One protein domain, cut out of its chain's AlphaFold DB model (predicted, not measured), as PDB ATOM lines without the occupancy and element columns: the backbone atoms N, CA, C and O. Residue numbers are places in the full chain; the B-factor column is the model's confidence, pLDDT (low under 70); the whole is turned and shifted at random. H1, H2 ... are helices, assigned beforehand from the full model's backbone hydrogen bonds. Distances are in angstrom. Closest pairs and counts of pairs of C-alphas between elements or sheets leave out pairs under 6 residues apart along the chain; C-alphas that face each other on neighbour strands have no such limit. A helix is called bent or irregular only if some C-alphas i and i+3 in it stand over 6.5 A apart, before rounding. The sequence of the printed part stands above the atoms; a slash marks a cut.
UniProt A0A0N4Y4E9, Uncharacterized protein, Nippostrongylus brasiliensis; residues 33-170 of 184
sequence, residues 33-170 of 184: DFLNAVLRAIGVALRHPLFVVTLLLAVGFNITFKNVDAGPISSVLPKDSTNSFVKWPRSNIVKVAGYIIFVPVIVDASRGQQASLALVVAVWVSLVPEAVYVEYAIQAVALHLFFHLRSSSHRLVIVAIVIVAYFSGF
ATOM      1  N   ASP A  33     145.496  90.068 158.370       78.62
ATOM      2  CA  ASP A  33     145.858  90.869 159.543       78.62
ATOM      3  C   ASP A  33     145.631  92.363 159.283       78.62
ATOM      4  O   ASP A  33     145.166  93.074 160.176       78.62
ATOM      5  N   PHE A  34     145.870  92.827 158.050       74.19
ATOM      6  CA  PHE A  34     145.641  94.220 157.664       74.19
ATOM      7  C   PHE A  34     144.149  94.563 157.645       74.19
ATOM      8  O   PHE A  34     143.745  95.533 158.284       74.19
ATOM      9  N   LEU A  35     143.316  93.757 156.972       78.06
ATOM     10  CA  LEU A  35     141.869  94.000 156.921       78.06
ATOM     11  C   LEU A  35     141.253  93.978 158.321       78.06
ATOM     12  O   LEU A  35     140.495  94.878 158.674       78.06
ATOM     13  N   ASN A  36     141.637  93.013 159.159       81.31
ATOM     14  CA  ASN A  36     141.186  92.970 160.546       81.31
ATOM     15  C   ASN A  36     141.674  94.179 161.356       81.31
ATOM     16  O   ASN A  36     140.927  94.694 162.188       81.31
ATOM     17  N   ALA A  37     142.897  94.660 161.123       73.75
ATOM     18  CA  ALA A  37     143.409  95.867 161.764       73.75
ATOM     19  C   ALA A  37     142.636  97.121 161.331       73.75
ATOM     20  O   ALA A  37     142.307  97.945 162.181       73.75
ATOM     21  N   VAL A  38     142.296  97.244 160.044       75.31
ATOM     22  CA  VAL A  38     141.479  98.343 159.510       75.31
ATOM     23  C   VAL A  38     140.060  98.284 160.062       75.31
ATOM     24  O   VAL A  38     139.583  99.279 160.592       75.31
ATOM     25  N   LEU A  39     139.397  97.125 160.024       80.62
ATOM     26  CA  LEU A  39     138.044  96.961 160.566       80.62
ATOM     27  C   LEU A  39     137.995  97.246 162.069       80.62
ATOM     28  O   LEU A  39     137.075  97.911 162.542       80.62
ATOM     29  N   ARG A  40     139.010  96.813 162.830       78.88
ATOM     30  CA  ARG A  40     139.145  97.187 164.245       78.88
ATOM     31  C   ARG A  40     139.374  98.683 164.414       78.88
ATOM     32  O   ARG A  40     138.756  99.271 165.294       78.88
ATOM     33  N   ALA A  41     140.224  99.300 163.594       73.94
ATOM     34  CA  ALA A  41     140.456 100.741 163.635       73.94
ATOM     35  C   ALA A  41     139.175 101.526 163.326       73.94
ATOM     36  O   ALA A  41     138.890 102.482 164.031       73.94
ATOM     37  N   ILE A  42     138.364 101.080 162.362       78.94
ATOM     38  CA  ILE A  42     137.042 101.648 162.064       78.94
ATOM     39  C   ILE A  42     136.101 101.459 163.255       78.94
ATOM     40  O   ILE A  42     135.454 102.408 163.679       78.94
ATOM     41  N   GLY A  43     136.042 100.256 163.832       79.69
ATOM     42  CA  GLY A  43     135.204  99.981 165.000       79.69
ATOM     43  C   GLY A  43     135.579 100.823 166.223       79.69
ATOM     44  O   GLY A  43     134.702 101.220 166.987       79.69
ATOM     45  N   VAL A  44     136.868 101.128 166.398       76.38
ATOM     46  CA  VAL A  44     137.346 102.084 167.405       76.38
ATOM     47  C   VAL A  44     136.970 103.507 167.000       76.38
ATOM     48  O   VAL A  44     136.351 104.197 167.799       76.38
ATOM     49  N   ALA A  45     137.255 103.920 165.765       76.88
ATOM     50  CA  ALA A  45     136.979 105.261 165.252       76.88
ATOM     51  C   ALA A  45     135.488 105.625 165.323       76.88
ATOM     52  O   ALA A  45     135.155 106.736 165.706       76.88
ATOM     53  N   LEU A  46     134.570 104.688 165.071       82.38
ATOM     54  CA  LEU A  46     133.124 104.906 165.213       82.38
ATOM     55  C   LEU A  46     132.684 105.215 166.652       82.38
ATOM     56  O   LEU A  46     131.609 105.774 166.851       82.38
ATOM     57  N   ARG A  47     133.500 104.881 167.659       82.88
ATOM     58  CA  ARG A  47     133.264 105.280 169.055       82.88
ATOM     59  C   ARG A  47     133.737 106.707 169.340       82.88
ATOM     60  O   ARG A  47     133.389 107.251 170.384       82.88
ATOM     61  N   HIS A  48     134.511 107.312 168.437       81.31
ATOM     62  CA  HIS A  48     134.961 108.694 168.550       81.31
ATOM     63  C   HIS A  48     133.941 109.642 167.900       81.31
ATOM     64  O   HIS A  48     133.674 109.542 166.699       81.31
ATOM     65  N   PRO A  49     133.388 110.612 168.652       85.62
ATOM     66  CA  PRO A  49     132.337 111.489 168.140       85.62
ATOM     67  C   PRO A  49     132.813 112.338 166.954       85.62
ATOM     68  O   PRO A  49     132.053 112.562 166.018       85.62
ATOM     69  N   LEU A  50     134.084 112.755 166.937       86.94
ATOM     70  CA  LEU A  50     134.655 113.561 165.850       86.94
ATOM     71  C   LEU A  50     134.738 112.796 164.522       86.94
ATOM     72  O   LEU A  50     134.531 113.381 163.456       86.94
ATOM     73  N   PHE A  51     134.977 111.487 164.571       84.44
ATOM     74  CA  PHE A  51     134.939 110.638 163.382       84.44
ATOM     75  C   PHE A  51     133.519 110.552 162.813       84.44
ATOM     76  O   PHE A  51     133.315 110.738 161.613       84.44
ATOM     77  N   VAL A  52     132.522 110.353 163.681       86.44
ATOM     78  CA  VAL A  52     131.107 110.320 163.282       86.44
ATOM     79  C   VAL A  52     130.677 111.661 162.690       86.44
ATOM     80  O   VAL A  52     130.041 111.684 161.641       86.44
ATOM     81  N   VAL A  53     131.084 112.783 163.292       88.31
ATOM     82  CA  VAL A  53     130.837 114.126 162.742       88.31
ATOM     83  C   VAL A  53     131.467 114.280 161.357       88.31
ATOM     84  O   VAL A  53     130.809 114.780 160.452       88.31
ATOM     85  N   THR A  54     132.699 113.803 161.156       86.69
ATOM     86  CA  THR A  54     133.362 113.826 159.837       86.69
ATOM     87  C   THR A  54     132.538 113.070 158.793       86.69
ATOM     88  O   THR A  54     132.325 113.567 157.687       86.69
ATOM     89  N   LEU A  55     132.027 111.888 159.154       85.31
ATOM     90  CA  LEU A  55     131.200 111.067 158.273       85.31
ATOM     91  C   LEU A  55     129.851 111.735 157.965       85.31
ATOM     92  O   LEU A  55     129.428 111.762 156.811       85.31
ATOM     93  N   LEU A  56     129.194 112.310 158.976       89.31
ATOM     94  CA  LEU A  56     127.933 113.036 158.808       89.31
ATOM     95  C   LEU A  56     128.104 114.273 157.927       89.31
ATOM     96  O   LEU A  56     127.271 114.508 157.056       89.31
ATOM     97  N   LEU A  57     129.190 115.029 158.106       87.12
ATOM     98  CA  LEU A  57     129.522 116.158 157.241       87.12
ATOM     99  C   LEU A  57     129.732 115.680 155.805       87.12
ATOM    100  O   LEU A  57     129.108 116.216 154.898       87.12
ATOM    101  N   ALA A  58     130.535 114.638 155.589       84.25
ATOM    102  CA  ALA A  58     130.772 114.085 154.258       84.25
ATOM    103  C   ALA A  58     129.473 113.670 153.539       84.25
ATOM    104  O   ALA A  58     129.265 114.026 152.376       84.25
ATOM    105  N   VAL A  59     128.585 112.949 154.231       84.38
ATOM    106  CA  VAL A  59     127.286 112.528 153.685       84.38
ATOM    107  C   VAL A  59     126.373 113.735 153.452       84.38
ATOM    108  O   VAL A  59     125.780 113.855 152.381       84.38
ATOM    109  N   GLY A  60     126.305 114.659 154.413       83.56
ATOM    110  CA  GLY A  60     125.526 115.890 154.311       83.56
ATOM    111  C   GLY A  60     125.952 116.742 153.116       83.56
ATOM    112  O   GLY A  60     125.111 117.127 152.311       83.56
ATOM    113  N   PHE A  61     127.255 116.956 152.922       82.81
ATOM    114  CA  PHE A  61     127.771 117.690 151.766       82.81
ATOM    115  C   PHE A  61     127.410 117.005 150.444       82.81
ATOM    116  O   PHE A  61     126.958 117.673 149.518       82.81
ATOM    117  N   ASN A  62     127.529 115.678 150.362       79.62
ATOM    118  CA  ASN A  62     127.195 114.928 149.149       79.62
ATOM    119  C   ASN A  62     125.707 115.050 148.760       79.62
ATOM    120  O   ASN A  62     125.369 115.200 147.584       79.62
ATOM    121  N   ILE A  63     124.810 115.018 149.750       78.38
ATOM    122  CA  ILE A  63     123.363 115.100 149.518       78.38
ATOM    123  C   ILE A  63     122.930 116.548 149.254       78.38
ATOM    124  O   ILE A  63     122.169 116.799 148.318       78.38
ATOM    125  N   THR A  64     123.406 117.495 150.065       75.00
ATOM    126  CA  THR A  64     122.913 118.877 150.087       75.00
ATOM    127  C   THR A  64     123.541 119.754 149.002       75.00
ATOM    128  O   THR A  64     122.845 120.578 148.416       75.00
ATOM    129  N   PHE A  65     124.821 119.576 148.667       71.88
ATOM    130  CA  PHE A  65     125.538 120.487 147.758       71.88
ATOM    131  C   PHE A  65     125.474 120.077 146.283       71.88
ATOM    132  O   PHE A  65     126.398 120.333 145.508       71.88
ATOM    133  N   LYS A  66     124.352 119.482 145.864       68.25
ATOM    134  CA  LYS A  66     124.085 119.223 144.442       68.25
ATOM    135  C   LYS A  66     123.794 120.508 143.664       68.25
ATOM    136  O   LYS A  66     124.111 120.563 142.486       68.25
ATOM    137  N   ASN A  67     123.242 121.535 144.322       69.75
ATOM    138  CA  ASN A  67     122.970 122.851 143.736       69.75
ATOM    139  C   ASN A  67     123.212 123.961 144.772       69.75
ATOM    140  O   ASN A  67     122.406 124.143 145.677       69.75
ATOM    141  N   VAL A  68     124.284 124.747 144.610       73.19
ATOM    142  CA  VAL A  68     124.615 125.912 145.476       73.19
ATOM    143  C   VAL A  68     123.537 127.004 145.415       73.19
ATOM    144  O   VAL A  68     123.425 127.861 146.289       73.19
ATOM    145  N   ASP A  69     122.731 126.972 144.360       76.50
ATOM    146  CA  ASP A  69     121.695 127.957 144.073       76.50
ATOM    147  C   ASP A  69     120.366 127.650 144.772       76.50
ATOM    148  O   ASP A  69     119.474 128.495 144.783       76.50
ATOM    149  N   ALA A  70     120.238 126.461 145.366       70.81
ATOM    150  CA  ALA A  70     119.024 125.994 146.016       70.81
ATOM    151  C   ALA A  70     119.247 125.749 147.516       70.81
ATOM    152  O   ALA A  70     120.325 125.348 147.957       70.81
ATOM    153  N   GLY A  71     118.191 125.950 148.304       71.19
ATOM    154  CA  GLY A  71     118.190 125.661 149.738       71.19
ATOM    155  C   GLY A  71     118.874 126.728 150.609       71.19
ATOM    156  O   GLY A  71     119.162 127.827 150.147       71.19
ATOM    157  N   PRO A  72     119.139 126.425 151.892       74.44
ATOM    158  CA  PRO A  72     119.600 127.401 152.888       74.44
ATOM    159  C   PRO A  72     121.029 127.919 152.661       74.44
ATOM    160  O   PRO A  72     121.475 128.829 153.348       74.44
ATOM    161  N   ILE A  73     121.772 127.358 151.706       75.12
ATOM    162  CA  ILE A  73     123.110 127.843 151.352       75.12
ATOM    163  C   ILE A  73     123.026 129.101 150.493       75.12
ATOM    164  O   ILE A  73     123.892 129.962 150.615       75.12
ATOM    165  N   SER A  74     121.989 129.251 149.664       78.25
ATOM    166  CA  SER A  74     121.853 130.419 148.786       78.25
ATOM    167  C   SER A  74     121.547 131.709 149.555       78.25
ATOM    168  O   SER A  74     121.849 132.793 149.062       78.25
ATOM    169  N   SER A  75     121.011 131.606 150.776       80.06
ATOM    170  CA  SER A  75     120.825 132.749 151.676       80.06
ATOM    171  C   SER A  75     122.120 133.163 152.380       80.06
ATOM    172  O   SER A  75     122.338 134.351 152.598       80.06
ATOM    173  N   VAL A  76     122.999 132.209 152.703       82.00
ATOM    174  CA  VAL A  76     124.311 132.476 153.328       82.00
ATOM    175  C   VAL A  76     125.344 132.913 152.289       82.00
ATOM    176  O   VAL A  76     126.186 133.771 152.545       82.00
ATOM    177  N   LEU A  77     125.263 132.340 151.091       84.56
ATOM    178  CA  LEU A  77     126.067 132.682 149.933       84.56
ATOM    179  C   LEU A  77     125.115 133.156 148.832       84.56
ATOM    180  O   LEU A  77     124.687 132.331 148.029       84.56
ATOM    181  N   PRO A  78     124.753 134.448 148.770       84.38
ATOM    182  CA  PRO A  78     123.967 134.997 147.665       84.38
ATOM    183  C   PRO A  78     124.798 135.151 146.382       84.38
ATOM    184  O   PRO A  78     126.009 135.381 146.433       84.38
ATOM    185  N   LYS A  79     124.163 134.990 145.209       82.12
ATOM    186  CA  LYS A  79     124.825 135.137 143.890       82.12
ATOM    187  C   LYS A  79     125.271 136.567 143.638       82.12
ATOM    188  O   LYS A  79     126.352 136.794 143.106       82.12
ATOM    189  N   ASP A  80     124.447 137.501 144.084       85.44
ATOM    190  CA  ASP A  80     124.558 138.916 143.740       85.44
ATOM    191  C   ASP A  80     125.452 139.678 144.727       85.44
ATOM    192  O   ASP A  80     125.543 140.904 144.698       85.44
ATOM    193  N   SER A  81     126.135 138.960 145.626       85.00
ATOM    194  CA  SER A  81     127.033 139.582 146.589       85.00
ATOM    195  C   SER A  81     128.240 140.197 145.888       85.00
ATOM    196  O   SER A  81     128.965 139.531 145.148       85.00
ATOM    197  N   THR A  82     128.519 141.463 146.183       87.19
ATOM    198  CA  THR A  82     129.749 142.141 145.758       87.19
ATOM    199  C   THR A  82     130.936 141.822 146.670       87.19
ATOM    200  O   THR A  82     132.078 142.036 146.268       87.19
ATOM    201  N   ASN A  83     130.683 141.255 147.854       88.06
ATOM    202  CA  ASN A  83     131.689 140.969 148.869       88.06
ATOM    203  C   ASN A  83     132.582 139.776 148.472       88.06
ATOM    204  O   ASN A  83     132.103 138.658 148.263       88.06
ATOM    205  N   SER A  84     133.899 139.992 148.432       87.38
ATOM    206  CA  SER A  84     134.901 138.960 148.129       87.38
ATOM    207  C   SER A  84     134.834 137.752 149.068       87.38
ATOM    208  O   SER A  84     135.044 136.624 148.618       87.38
ATOM    209  N   PHE A  85     134.469 137.962 150.338       84.88
ATOM    210  CA  PHE A  85     134.293 136.891 151.324       84.88
ATOM    211  C   PHE A  85     133.111 135.967 151.015       84.88
ATOM    212  O   PHE A  85     133.075 134.854 151.520       84.88
ATOM    213  N   VAL A  86     132.167 136.396 150.174       86.44
ATOM    214  CA  VAL A  86     131.042 135.570 149.706       86.44
ATOM    215  C   VAL A  86     131.341 134.977 148.329       86.44
ATOM    216  O   VAL A  86     131.049 133.807 148.075       86.44
ATOM    217  N   LYS A  87     131.981 135.755 147.446       88.62
ATOM    218  CA  LYS A  87     132.327 135.312 146.090       88.62
ATOM    219  C   LYS A  87     133.289 134.129 146.085       88.62
ATOM    220  O   LYS A  87     133.060 133.183 145.337       88.62
ATOM    221  N   TRP A  88     134.343 134.169 146.906       88.81
ATOM    222  CA  TRP A  88     135.362 133.116 146.904       88.81
ATOM    223  C   TRP A  88     134.827 131.758 147.390       88.81
ATOM    224  O   TRP A  88     135.005 130.778 146.663       88.81
ATOM    225  N   PRO A  89     134.111 131.659 148.534       88.00
ATOM    226  CA  PRO A  89     133.508 130.396 148.951       88.00
ATOM    227  C   PRO A  89     132.495 129.859 147.946       88.00
ATOM    228  O   PRO A  89     132.414 128.652 147.751       88.00
ATOM    229  N   ARG A  90     131.742 130.745 147.282       86.62
ATOM    230  CA  ARG A  90     130.783 130.339 146.255       86.62
ATOM    231  C   ARG A  90     131.478 129.719 145.043       86.62
ATOM    232  O   ARG A  90     131.034 128.680 144.564       86.62
ATOM    233  N   SER A  91     132.551 130.340 144.550       86.50
ATOM    234  CA  SER A  91     133.297 129.831 143.393       86.50
ATOM    235  C   SER A  91     134.150 128.605 143.713       86.50
ATOM    236  O   SER A  91     134.457 127.846 142.807       86.50
ATOM    237  N   ASN A  92     134.494 128.387 144.986       87.88
ATOM    238  CA  ASN A  92     135.330 127.277 145.450       87.88
ATOM    239  C   ASN A  92     134.587 126.377 146.449       87.88
ATOM    240  O   ASN A  92     135.189 125.863 147.396       87.88
ATOM    241  N   ILE A  93     133.275 126.186 146.277       85.12
ATOM    242  CA  ILE A  93     132.437 125.541 147.301       85.12
ATOM    243  C   ILE A  93     132.909 124.127 147.659       85.12
ATOM    244  O   ILE A  93     132.826 123.703 148.810       85.12
ATOM    245  N   VAL A  94     133.485 123.425 146.685       84.25
ATOM    246  CA  VAL A  94     134.054 122.089 146.857       84.25
ATOM    247  C   VAL A  94     135.264 122.120 147.795       84.25
ATOM    248  O   VAL A  94     135.374 121.284 148.690       84.25
ATOM    249  N   LYS A  95     136.133 123.129 147.661       86.75
ATOM    250  CA  LYS A  95     137.272 123.334 148.566       86.75
ATOM    251  C   LYS A  95     136.801 123.717 149.962       86.75
ATOM    252  O   LYS A  95     137.307 123.176 150.938       86.75
ATOM    253  N   VAL A  96     135.799 124.594 150.068       88.56
ATOM    254  CA  VAL A  96     135.182 124.979 151.351       88.56
ATOM    255  C   VAL A  96     134.624 123.761 152.081       88.56
ATOM    256  O   VAL A  96     134.902 123.578 153.264       88.56
ATOM    257  N   ALA A  97     133.899 122.893 151.376       86.75
ATOM    258  CA  ALA A  97     133.430 121.629 151.930       86.75
ATOM    259  C   ALA A  97     134.603 120.751 152.392       86.75
ATOM    260  O   ALA A  97     134.569 120.234 153.505       86.75
ATOM    261  N   GLY A  98     135.667 120.651 151.587       87.56
ATOM    262  CA  GLY A  98     136.908 119.972 151.965       87.56
ATOM    263  C   GLY A  98     137.466 120.487 153.294       87.56
ATOM    264  O   GLY A  98     137.644 119.700 154.222       87.56
ATOM    265  N   TYR A  99     137.651 121.803 153.434       90.81
ATOM    266  CA  TYR A  99     138.096 122.419 154.690       90.81
ATOM    267  C   TYR A  99     137.214 122.020 155.873       90.81
ATOM    268  O   TYR A  99     137.737 121.572 156.892       90.81
ATOM    269  N   ILE A 100     135.890 122.139 155.732       91.00
ATOM    270  CA  ILE A 100     134.931 121.825 156.798       91.00
ATOM    271  C   ILE A 100     135.006 120.342 157.191       91.00
ATOM    272  O   ILE A 100     134.999 120.027 158.379       91.00
ATOM    273  N   ILE A 101     135.134 119.436 156.220       90.19
ATOM    274  CA  ILE A 101     135.263 117.991 156.459       90.19
ATOM    275  C   ILE A 101     136.565 117.660 157.210       90.19
ATOM    276  O   ILE A 101     136.575 116.738 158.022       90.19
ATOM    277  N   PHE A 102     137.651 118.411 157.004       90.94
ATOM    278  CA  PHE A 102     138.909 118.189 157.725       90.94
ATOM    279  C   PHE A 102     138.947 118.792 159.136       90.94
ATOM    280  O   PHE A 102     139.779 118.363 159.937       90.94
ATOM    281  N   VAL A 103     138.067 119.739 159.485       92.69
ATOM    282  CA  VAL A 103     138.066 120.378 160.818       92.69
ATOM    283  C   VAL A 103     138.013 119.357 161.962       92.69
ATOM    284  O   VAL A 103     138.875 119.430 162.839       92.69
ATOM    285  N   PRO A 104     137.089 118.375 161.987       90.81
ATOM    286  CA  PRO A 104     137.039 117.418 163.088       90.81
ATOM    287  C   PRO A 104     138.300 116.552 163.167       90.81
ATOM    288  O   PRO A 104     138.706 116.186 164.263       90.81
ATOM    289  N   VAL A 105     138.947 116.261 162.030       90.12
ATOM    290  CA  VAL A 105     140.217 115.515 161.983       90.12
ATOM    291  C   VAL A 105     141.351 116.319 162.620       90.12
ATOM    292  O   VAL A 105     142.169 115.776 163.357       90.12
ATOM    293  N   ILE A 106     141.395 117.628 162.355       91.00
ATOM    294  CA  ILE A 106     142.394 118.530 162.938       91.00
ATOM    295  C   ILE A 106     142.198 118.634 164.448       91.00
ATOM    296  O   ILE A 106     143.168 118.565 165.196       91.00
ATOM    297  N   VAL A 107     140.950 118.774 164.900       91.50
ATOM    298  CA  VAL A 107     140.621 118.867 166.329       91.50
ATOM    299  C   VAL A 107     140.929 117.563 167.068       91.50
ATOM    300  O   VAL A 107     141.331 117.611 168.230       91.50
ATOM    301  N   ASP A 108     140.789 116.416 166.401       87.81
ATOM    302  CA  ASP A 108     141.101 115.098 166.966       87.81
ATOM    303  C   ASP A 108     142.613 114.863 167.154       87.81
ATOM    304  O   ASP A 108     143.036 114.105 168.028       87.81
ATOM    305  N   ALA A 109     143.459 115.557 166.385       86.31
ATOM    306  CA  ALA A 109     144.907 115.456 166.523       86.31
ATOM    307  C   ALA A 109     145.421 116.047 167.852       86.31
ATOM    308  O   ALA A 109     144.833 116.952 168.453       86.31
ATOM    309  N   SER A 110     146.587 115.572 168.302       87.62
ATOM    310  CA  SER A 110     147.247 116.095 169.508       87.62
ATOM    311  C   SER A 110     147.552 117.595 169.381       87.62
ATOM    312  O   SER A 110     147.967 118.044 168.314       87.62
ATOM    313  N   ARG A 111     147.408 118.378 170.465       88.06
ATOM    314  CA  ARG A 111     147.530 119.856 170.436       88.06
ATOM    315  C   ARG A 111     148.796 120.377 169.741       88.06
ATOM    316  O   ARG A 111     148.727 121.367 169.025       88.06
ATOM    317  N   GLY A 112     149.933 119.696 169.904       89.00
ATOM    318  CA  GLY A 112     151.195 120.077 169.254       89.00
ATOM    319  C   GLY A 112     151.227 119.847 167.737       89.00
ATOM    320  O   GLY A 112     152.044 120.442 167.044       89.00
ATOM    321  N   GLN A 113     150.339 119.002 167.213       89.12
ATOM    322  CA  GLN A 113     150.238 118.660 165.793       89.12
ATOM    323  C   GLN A 113     149.066 119.354 165.095       89.12
ATOM    324  O   GLN A 113     149.017 119.355 163.872       89.12
ATOM    325  N   GLN A 114     148.131 119.965 165.831       91.75
ATOM    326  CA  GLN A 114     146.952 120.596 165.228       91.75
ATOM    327  C   GLN A 114     147.337 121.724 164.267       91.75
ATOM    328  O   GLN A 114     146.825 121.777 163.155       91.75
ATOM    329  N   ALA A 115     148.272 122.594 164.660       92.06
ATOM    330  CA  ALA A 115     148.693 123.722 163.830       92.06
ATOM    331  C   ALA A 115     149.419 123.268 162.552       92.06
ATOM    332  O   ALA A 115     149.128 123.759 161.464       92.06
ATOM    333  N   SER A 116     150.335 122.300 162.670       92.19
ATOM    334  CA  SER A 116     151.039 121.753 161.508       92.19
ATOM    335  C   SER A 116     150.088 120.989 160.591       92.19
ATOM    336  O   SER A 116     150.160 121.145 159.375       92.19
ATOM    337  N   LEU A 117     149.149 120.227 161.153       91.62
ATOM    338  CA  LEU A 117     148.140 119.512 160.384       91.62
ATOM    339  C   LEU A 117     147.178 120.468 159.679       91.62
ATOM    340  O   LEU A 117     146.888 120.265 158.505       91.62
ATOM    341  N   ALA A 118     146.732 121.529 160.352       92.38
ATOM    342  CA  ALA A 118     145.901 122.565 159.751       92.38
ATOM    343  C   ALA A 118     146.610 123.235 158.568       92.38
ATOM    344  O   ALA A 118     145.998 123.424 157.522       92.38
ATOM    345  N   LEU A 119     147.909 123.527 158.699       93.31
ATOM    346  CA  LEU A 119     148.708 124.080 157.608       93.31
ATOM    347  C   LEU A 119     148.826 123.096 156.437       93.31
ATOM    348  O   LEU A 119     148.611 123.483 155.291       93.31
ATOM    349  N   VAL A 120     149.124 121.824 156.716       91.06
ATOM    350  CA  VAL A 120     149.223 120.778 155.686       91.06
ATOM    351  C   VAL A 120     147.895 120.605 154.957       91.06
ATOM    352  O   VAL A 120     147.878 120.607 153.730       91.06
ATOM    353  N   VAL A 121     146.782 120.521 155.688       90.69
ATOM    354  CA  VAL A 121     145.432 120.464 155.108       90.69
ATOM    355  C   VAL A 121     145.161 121.713 154.273       90.69
ATOM    356  O   VAL A 121     144.641 121.601 153.166       90.69
ATOM    357  N   ALA A 122     145.545 122.897 154.753       91.19
ATOM    358  CA  ALA A 122     145.295 124.135 154.032       91.19
ATOM    359  C   ALA A 122     146.049 124.227 152.712       91.19
ATOM    360  O   ALA A 122     145.464 124.624 151.702       91.19
ATOM    361  N   VAL A 123     147.311 123.809 152.708       90.62
ATOM    362  CA  VAL A 123     148.125 123.703 151.498       90.62
ATOM    363  C   VAL A 123     147.546 122.637 150.566       90.62
ATOM    364  O   VAL A 123     147.369 122.904 149.380       90.62
ATOM    365  N   TRP A 124     147.179 121.469 151.099       87.50
ATOM    366  CA  TRP A 124     146.617 120.359 150.330       87.50
ATOM    367  C   TRP A 124     145.319 120.750 149.617       87.50
ATOM    368  O   TRP A 124     145.258 120.706 148.394       87.50
ATOM    369  N   VAL A 125     144.311 121.231 150.348       87.62
ATOM    370  CA  VAL A 125     143.011 121.629 149.773       87.62
ATOM    371  C   VAL A 125     143.150 122.813 148.800       87.62
ATOM    372  O   VAL A 125     142.380 122.928 147.845       87.62
ATOM    373  N   SER A 126     144.146 123.688 148.992       85.62
ATOM    374  CA  SER A 126     144.386 124.814 148.077       85.62
ATOM    375  C   SER A 126     145.007 124.381 146.751       85.62
ATOM    376  O   SER A 126     144.547 124.832 145.698       85.62
ATOM    377  N   LEU A 127     146.062 123.557 146.817       81.38
ATOM    378  CA  LEU A 127     146.905 123.190 145.674       81.38
ATOM    379  C   LEU A 127     146.328 122.047 144.847       81.38
ATOM    380  O   LEU A 127     146.554 121.987 143.640       81.38
ATOM    381  N   VAL A 128     145.618 121.127 145.492       72.25
ATOM    382  CA  VAL A 128     145.076 119.953 144.823       72.25
ATOM    383  C   VAL A 128     143.918 120.387 143.908       72.25
ATOM    384  O   VAL A 128     143.032 121.127 144.353       72.25
ATOM    385  N   PRO A 129     143.921 119.981 142.620       68.25
ATOM    386  CA  PRO A 129     142.823 120.255 141.694       68.25
ATOM    387  C   PRO A 129     141.492 119.779 142.269       68.25
ATOM    388  O   PRO A 129     141.474 118.820 143.036       68.25
ATOM    389  N   GLU A 130     140.390 120.432 141.893       62.25
ATOM    390  CA  GLU A 130     139.056 120.150 142.435       62.25
ATOM    391  C   GLU A 130     138.690 118.664 142.340       62.25
ATOM    392  O   GLU A 130     138.263 118.152 141.306       62.25
ATOM    393  N   ALA A 131     138.881 117.989 143.466       62.03
ATOM    394  CA  ALA A 131     138.451 116.639 143.743       62.03
ATOM    395  C   ALA A 131     136.950 116.632 144.060       62.03
ATOM    396  O   ALA A 131     136.425 117.593 144.624       62.03
ATOM    397  N   VAL A 132     136.239 115.552 143.734       72.38
ATOM    398  CA  VAL A 132     134.819 115.413 144.107       72.38
ATOM    399  C   VAL A 132     134.698 115.364 145.639       72.38
ATOM    400  O   VAL A 132     135.586 114.840 146.307       72.38
ATOM    401  N   TYR A 133     133.589 115.837 146.227       74.69
ATOM    402  CA  TYR A 133     133.359 115.822 147.689       74.69
ATOM    403  C   TYR A 133     133.696 114.478 148.365       74.69
ATOM    404  O   TYR A 133     134.203 114.440 149.485       74.69
ATOM    405  N   VAL A 134     133.428 113.369 147.666       73.38
ATOM    406  CA  VAL A 134     133.701 111.999 148.126       73.38
ATOM    407  C   VAL A 134     135.194 111.756 148.353       73.38
ATOM    408  O   VAL A 134     135.563 111.083 149.309       73.38
ATOM    409  N   GLU A 135     136.065 112.318 147.521       79.94
ATOM    410  CA  GLU A 135     137.512 112.141 147.649       79.94
ATOM    411  C   GLU A 135     138.042 112.825 148.910       79.94
ATOM    412  O   GLU A 135     138.796 112.211 149.664       79.94
ATOM    413  N   TYR A 136     137.578 114.043 149.207       81.62
ATOM    414  CA  TYR A 136     137.914 114.725 150.461       81.62
ATOM    415  C   TYR A 136     137.412 113.957 151.687       81.62
ATOM    416  O   TYR A 136     138.129 113.845 152.680       81.62
ATOM    417  N   ALA A 137     136.219 113.361 151.607       80.06
ATOM    418  CA  ALA A 137     135.695 112.508 152.669       80.06
ATOM    419  C   ALA A 137     136.563 111.263 152.903       80.06
ATOM    420  O   ALA A 137     136.908 110.957 154.043       80.06
ATOM    421  N   ILE A 138     136.961 110.566 151.833       83.00
ATOM    422  CA  ILE A 138     137.842 109.394 151.920       83.00
ATOM    423  C   ILE A 138     139.197 109.788 152.519       83.00
ATOM    424  O   ILE A 138     139.699 109.094 153.402       83.00
ATOM    425  N   GLN A 139     139.771 110.914 152.087       87.00
ATOM    426  CA  GLN A 139     141.040 111.424 152.612       87.00
ATOM    427  C   GLN A 139     140.945 111.771 154.107       87.00
ATOM    428  O   GLN A 139     141.824 111.390 154.879       87.00
ATOM    429  N   ALA A 140     139.868 112.433 154.537       85.00
ATOM    430  CA  ALA A 140     139.633 112.766 155.942       85.00
ATOM    431  C   ALA A 140     139.448 111.515 156.816       85.00
ATOM    432  O   ALA A 140     140.029 111.417 157.898       85.00
ATOM    433  N   VAL A 141     138.704 110.517 156.326       84.62
ATOM    434  CA  VAL A 141     138.545 109.217 156.996       84.62
ATOM    435  C   VAL A 141     139.885 108.493 157.103       84.62
ATOM    436  O   VAL A 141     140.244 108.009 158.174       84.62
ATOM    437  N   ALA A 142     140.664 108.447 156.023       85.69
ATOM    438  CA  ALA A 142     141.975 107.812 156.029       85.69
ATOM    439  C   ALA A 142     142.942 108.484 157.015       85.69
ATOM    440  O   ALA A 142     143.694 107.795 157.706       85.69
ATOM    441  N   LEU A 143     142.888 109.813 157.125       87.56
ATOM    442  CA  LEU A 143     143.682 110.575 158.083       87.56
ATOM    443  C   LEU A 143     143.261 110.287 159.538       87.56
ATOM    444  O   LEU A 143     144.121 110.101 160.396       87.56
ATOM    445  N   HIS A 144     141.963 110.126 159.809       83.94
ATOM    446  CA  HIS A 144     141.475 109.621 161.101       83.94
ATOM    447  C   HIS A 144     142.024 108.228 161.423       83.94
ATOM    448  O   HIS A 144     142.557 107.994 162.511       83.94
ATOM    449  N   LEU A 145     141.949 107.294 160.469       80.88
ATOM    450  CA  LEU A 145     142.486 105.945 160.658       80.88
ATOM    451  C   LEU A 145     144.003 105.971 160.887       80.88
ATOM    452  O   LEU A 145     144.512 105.195 161.697       80.88
ATOM    453  N   PHE A 146     144.729 106.871 160.223       84.44
ATOM    454  CA  PHE A 146     146.170 107.029 160.402       84.44
ATOM    455  C   PHE A 146     146.539 107.318 161.865       84.44
ATOM    456  O   PHE A 146     147.478 106.706 162.385       84.44
ATOM    457  N   PHE A 147     145.785 108.182 162.553       82.38
ATOM    458  CA  PHE A 147     146.029 108.484 163.967       82.38
ATOM    459  C   PHE A 147     145.700 107.313 164.899       82.38
ATOM    460  O   PHE A 147     146.410 107.090 165.882       82.38
ATOM    461  N   HIS A 148     144.692 106.509 164.559       76.94
ATOM    462  CA  HIS A 148     144.216 105.410 165.405       76.94
ATOM    463  C   HIS A 148     144.953 104.082 165.186       76.94
ATOM    464  O   HIS A 148     144.947 103.202 166.054       76.94
ATOM    465  N   LEU A 149     145.631 103.911 164.052       77.81
ATOM    466  CA  LEU A 149     146.446 102.727 163.803       77.81
ATOM    467  C   LEU A 149     147.703 102.730 164.675       77.81
ATOM    468  O   LEU A 149     148.487 103.676 164.664       77.81
ATOM    469  N   ARG A 150     147.947 101.626 165.388       74.25
ATOM    470  CA  ARG A 150     149.129 101.465 166.255       74.25
ATOM    471  C   ARG A 150     150.424 101.159 165.503       74.25
ATOM    472  O   ARG A 150     151.499 101.486 165.987       74.25
ATOM    473  N   SER A 151     150.338 100.500 164.349       78.19
ATOM    474  CA  SER A 151     151.509 100.011 163.613       78.19
ATOM    475  C   SER A 151     151.863 100.937 162.449       78.19
ATOM    476  O   SER A 151     151.019 101.221 161.597       78.19
ATOM    477  N   SER A 152     153.130 101.360 162.386       80.19
ATOM    478  CA  SER A 152     153.651 102.233 161.324       80.19
ATOM    479  C   SER A 152     153.488 101.631 159.926       80.19
ATOM    480  O   SER A 152     153.204 102.360 158.981       80.19
ATOM    481  N   SER A 153     153.595 100.306 159.789       73.25
ATOM    482  CA  SER A 153     153.399  99.620 158.505       73.25
ATOM    483  C   SER A 153     151.968  99.783 157.988       73.25
ATOM    484  O   SER A 153     151.773 100.065 156.813       73.25
ATOM    485  N   HIS A 154     150.964  99.690 158.865       77.62
ATOM    486  CA  HIS A 154     149.561  99.869 158.476       77.62
ATOM    487  C   HIS A 154     149.268 101.321 158.083       77.62
ATOM    488  O   HIS A 154     148.537 101.568 157.128       77.62
ATOM    489  N   ARG A 155     149.883 102.283 158.784       82.00
ATOM    490  CA  ARG A 155     149.793 103.709 158.446       82.00
ATOM    491  C   ARG A 155     150.330 103.992 157.042       82.00
ATOM    492  O   ARG A 155     149.672 104.689 156.277       82.00
ATOM    493  N   LEU A 156     151.482 103.413 156.691       81.62
ATOM    494  CA  LEU A 156     152.058 103.537 155.349       81.62
ATOM    495  C   LEU A 156     151.148 102.938 154.273       81.62
ATOM    496  O   LEU A 156     150.980 103.549 153.223       81.62
ATOM    497  N   VAL A 157     150.525 101.787 154.543       79.50
ATOM    498  CA  VAL A 157     149.578 101.168 153.601       79.50
ATOM    499  C   VAL A 157     148.354 102.058 153.380       79.50
ATOM    500  O   VAL A 157     147.960 102.246 152.235       79.50
ATOM    501  N   ILE A 158     147.781 102.665 154.426       82.00
ATOM    502  CA  ILE A 158     146.661 103.608 154.259       82.00
ATOM    503  C   ILE A 158     147.068 104.805 153.401       82.00
ATOM    504  O   ILE A 158     146.344 105.161 152.474       82.00
ATOM    505  N   VAL A 159     148.233 105.400 153.666       82.44
ATOM    506  CA  VAL A 159     148.743 106.515 152.856       82.44
ATOM    507  C   VAL A 159     148.929 106.084 151.399       82.44
ATOM    508  O   VAL A 159     148.493 106.794 150.495       82.44
ATOM    509  N   ALA A 160     149.494 104.899 151.157       79.69
ATOM    510  CA  ALA A 160     149.652 104.353 149.814       79.69
ATOM    511  C   ALA A 160     148.301 104.143 149.111       79.69
ATOM    512  O   ALA A 160     148.163 104.521 147.952       79.69
ATOM    513  N   ILE A 161     147.291 103.613 149.810       81.31
ATOM    514  CA  ILE A 161     145.933 103.445 149.273       81.31
ATOM    515  C   ILE A 161     145.334 104.797 148.892       81.31
ATOM    516  O   ILE A 161     144.796 104.918 147.798       81.31
ATOM    517  N   VAL A 162     145.443 105.819 149.746       81.75
ATOM    518  CA  VAL A 162     144.913 107.162 149.449       81.75
ATOM    519  C   VAL A 162     145.599 107.769 148.230       81.75
ATOM    520  O   VAL A 162     144.920 108.292 147.353       81.75
ATOM    521  N   ILE A 163     146.927 107.663 148.143       81.06
ATOM    522  CA  ILE A 163     147.702 108.154 146.997       81.06
ATOM    523  C   ILE A 163     147.263 107.427 145.719       81.06
ATOM    524  O   ILE A 163     146.910 108.072 144.736       81.06
ATOM    525  N   VAL A 164     147.226 106.093 145.733       79.88
ATOM    526  CA  VAL A 164     146.826 105.290 144.568       79.88
ATOM    527  C   VAL A 164     145.372 105.555 144.183       79.88
ATOM    528  O   VAL A 164     145.085 105.710 143.001       79.88
ATOM    529  N   ALA A 165     144.451 105.658 145.140       76.50
ATOM    530  CA  ALA A 165     143.047 105.971 144.881       76.50
ATOM    531  C   ALA A 165     142.891 107.368 144.266       76.50
ATOM    532  O   ALA A 165     142.142 107.535 143.307       76.50
ATOM    533  N   TYR A 166     143.652 108.349 144.754       74.12
ATOM    534  CA  TYR A 166     143.643 109.708 144.223       74.12
ATOM    535  C   TYR A 166     144.175 109.765 142.783       74.12
ATOM    536  O   TYR A 166     143.494 110.252 141.882       74.12
ATOM    537  N   PHE A 167     145.361 109.203 142.527       74.62
ATOM    538  CA  PHE A 167     145.940 109.202 141.181       74.62
ATOM    539  C   PHE A 167     145.168 108.309 140.208       74.62
ATOM    540  O   PHE A 167     145.027 108.671 139.044       74.62
ATOM    541  N   SER A 168     144.618 107.180 140.660       71.56
ATOM    542  CA  SER A 168     143.773 106.340 139.805       71.56
ATOM    543  C   SER A 168     142.451 107.031 139.473       71.56
ATOM    544  O   SER A 168     142.063 107.006 138.313       71.56
ATOM    545  N   GLY A 169     141.815 107.726 140.423       62.75
ATOM    546  CA  GLY A 169     140.632 108.556 140.179       62.75
ATOM    547  C   GLY A 169     140.900 109.719 139.221       62.75
ATOM    548  O   GLY A 169     140.104 109.958 138.313       62.75
ATOM    549  N   PHE A 170     142.052 110.385 139.344       57.06
ATOM    550  CA  PHE A 170     142.485 111.430 138.412       57.06
ATOM    551  C   PHE A 170     142.742 110.877 137.002       57.06
ATOM    552  O   PHE A 170     142.274 111.454 136.019       57.06
TER     553      PHE A 170
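Overview. This is residues 33 to 170 of the 184 residues of an uncharacterized protein of Nippostrongylus brasiliensis (UniProt A0A0N4Y4E9). Three long helices, H2, H5 and H7, stand side by side as a bundle, with H6 packed on H5 and H8 on H7. H1 crosses one end of H7, and the short H3 and H4 make a small head at the opposite end of the long axis. The printed part has 138 residues with eight named helices, H1 to H8 in chain order, and no named strand: all helix. It is compact, radius of gyration of the C-alphas 16.3 A, with an elongated outline of 54 by 33 by 27 A.

Along the chain. H1, residues 33 to 45, begins with C-alpha 33 at (145.858, 90.869, 159.543) and measures 17.8 A. H2 is residues 49 to 64, 21.7 A; H3 is 73 to 76; H4 is 84 to 91. H5, residues 93 to 108, measures 23.9 A, and H6, 111 to 127, 25.0 A. Both are irregular, but only just: C-alphas 101 and 104 are 6.9 A apart, C-alphas 112 and 115 7.0 A. H7, 133 to 148, measures 23.2 A; H8, 152 to 170, measures 27.1 A and ends with C-alpha 170 at (142.485, 111.430, 138.412).

Arrangement. H7, the hub, touches H2 at a shallow tilt of 7 degrees, opposite ways; their closest C-alphas, Ala 58 and Ala 137, are 5.4 A apart. H7 and H8 form a helical hairpin, closest C-alphas Phe 146 and Arg 155, 5.3 A. H5 and H6 form another, Ile 106 and Gln 114, 5.5 A. H6 and H8 are apart. Every O i to N i+4 pair is within hydrogen-bond range in H1, H2, H7 and H8; H4 has 3 of 4, H5 10 of 12, H6 11 of 13, and H3 is too short for one.

Size, cuts and confidence. The farthest C-alphas, Asp 33 and Thr 82, are 55.5 A apart. The printed part has no cut, and no link is long. Residues 66 to 67, 129 to 131 and 169 to 170 have pLDDT under 70.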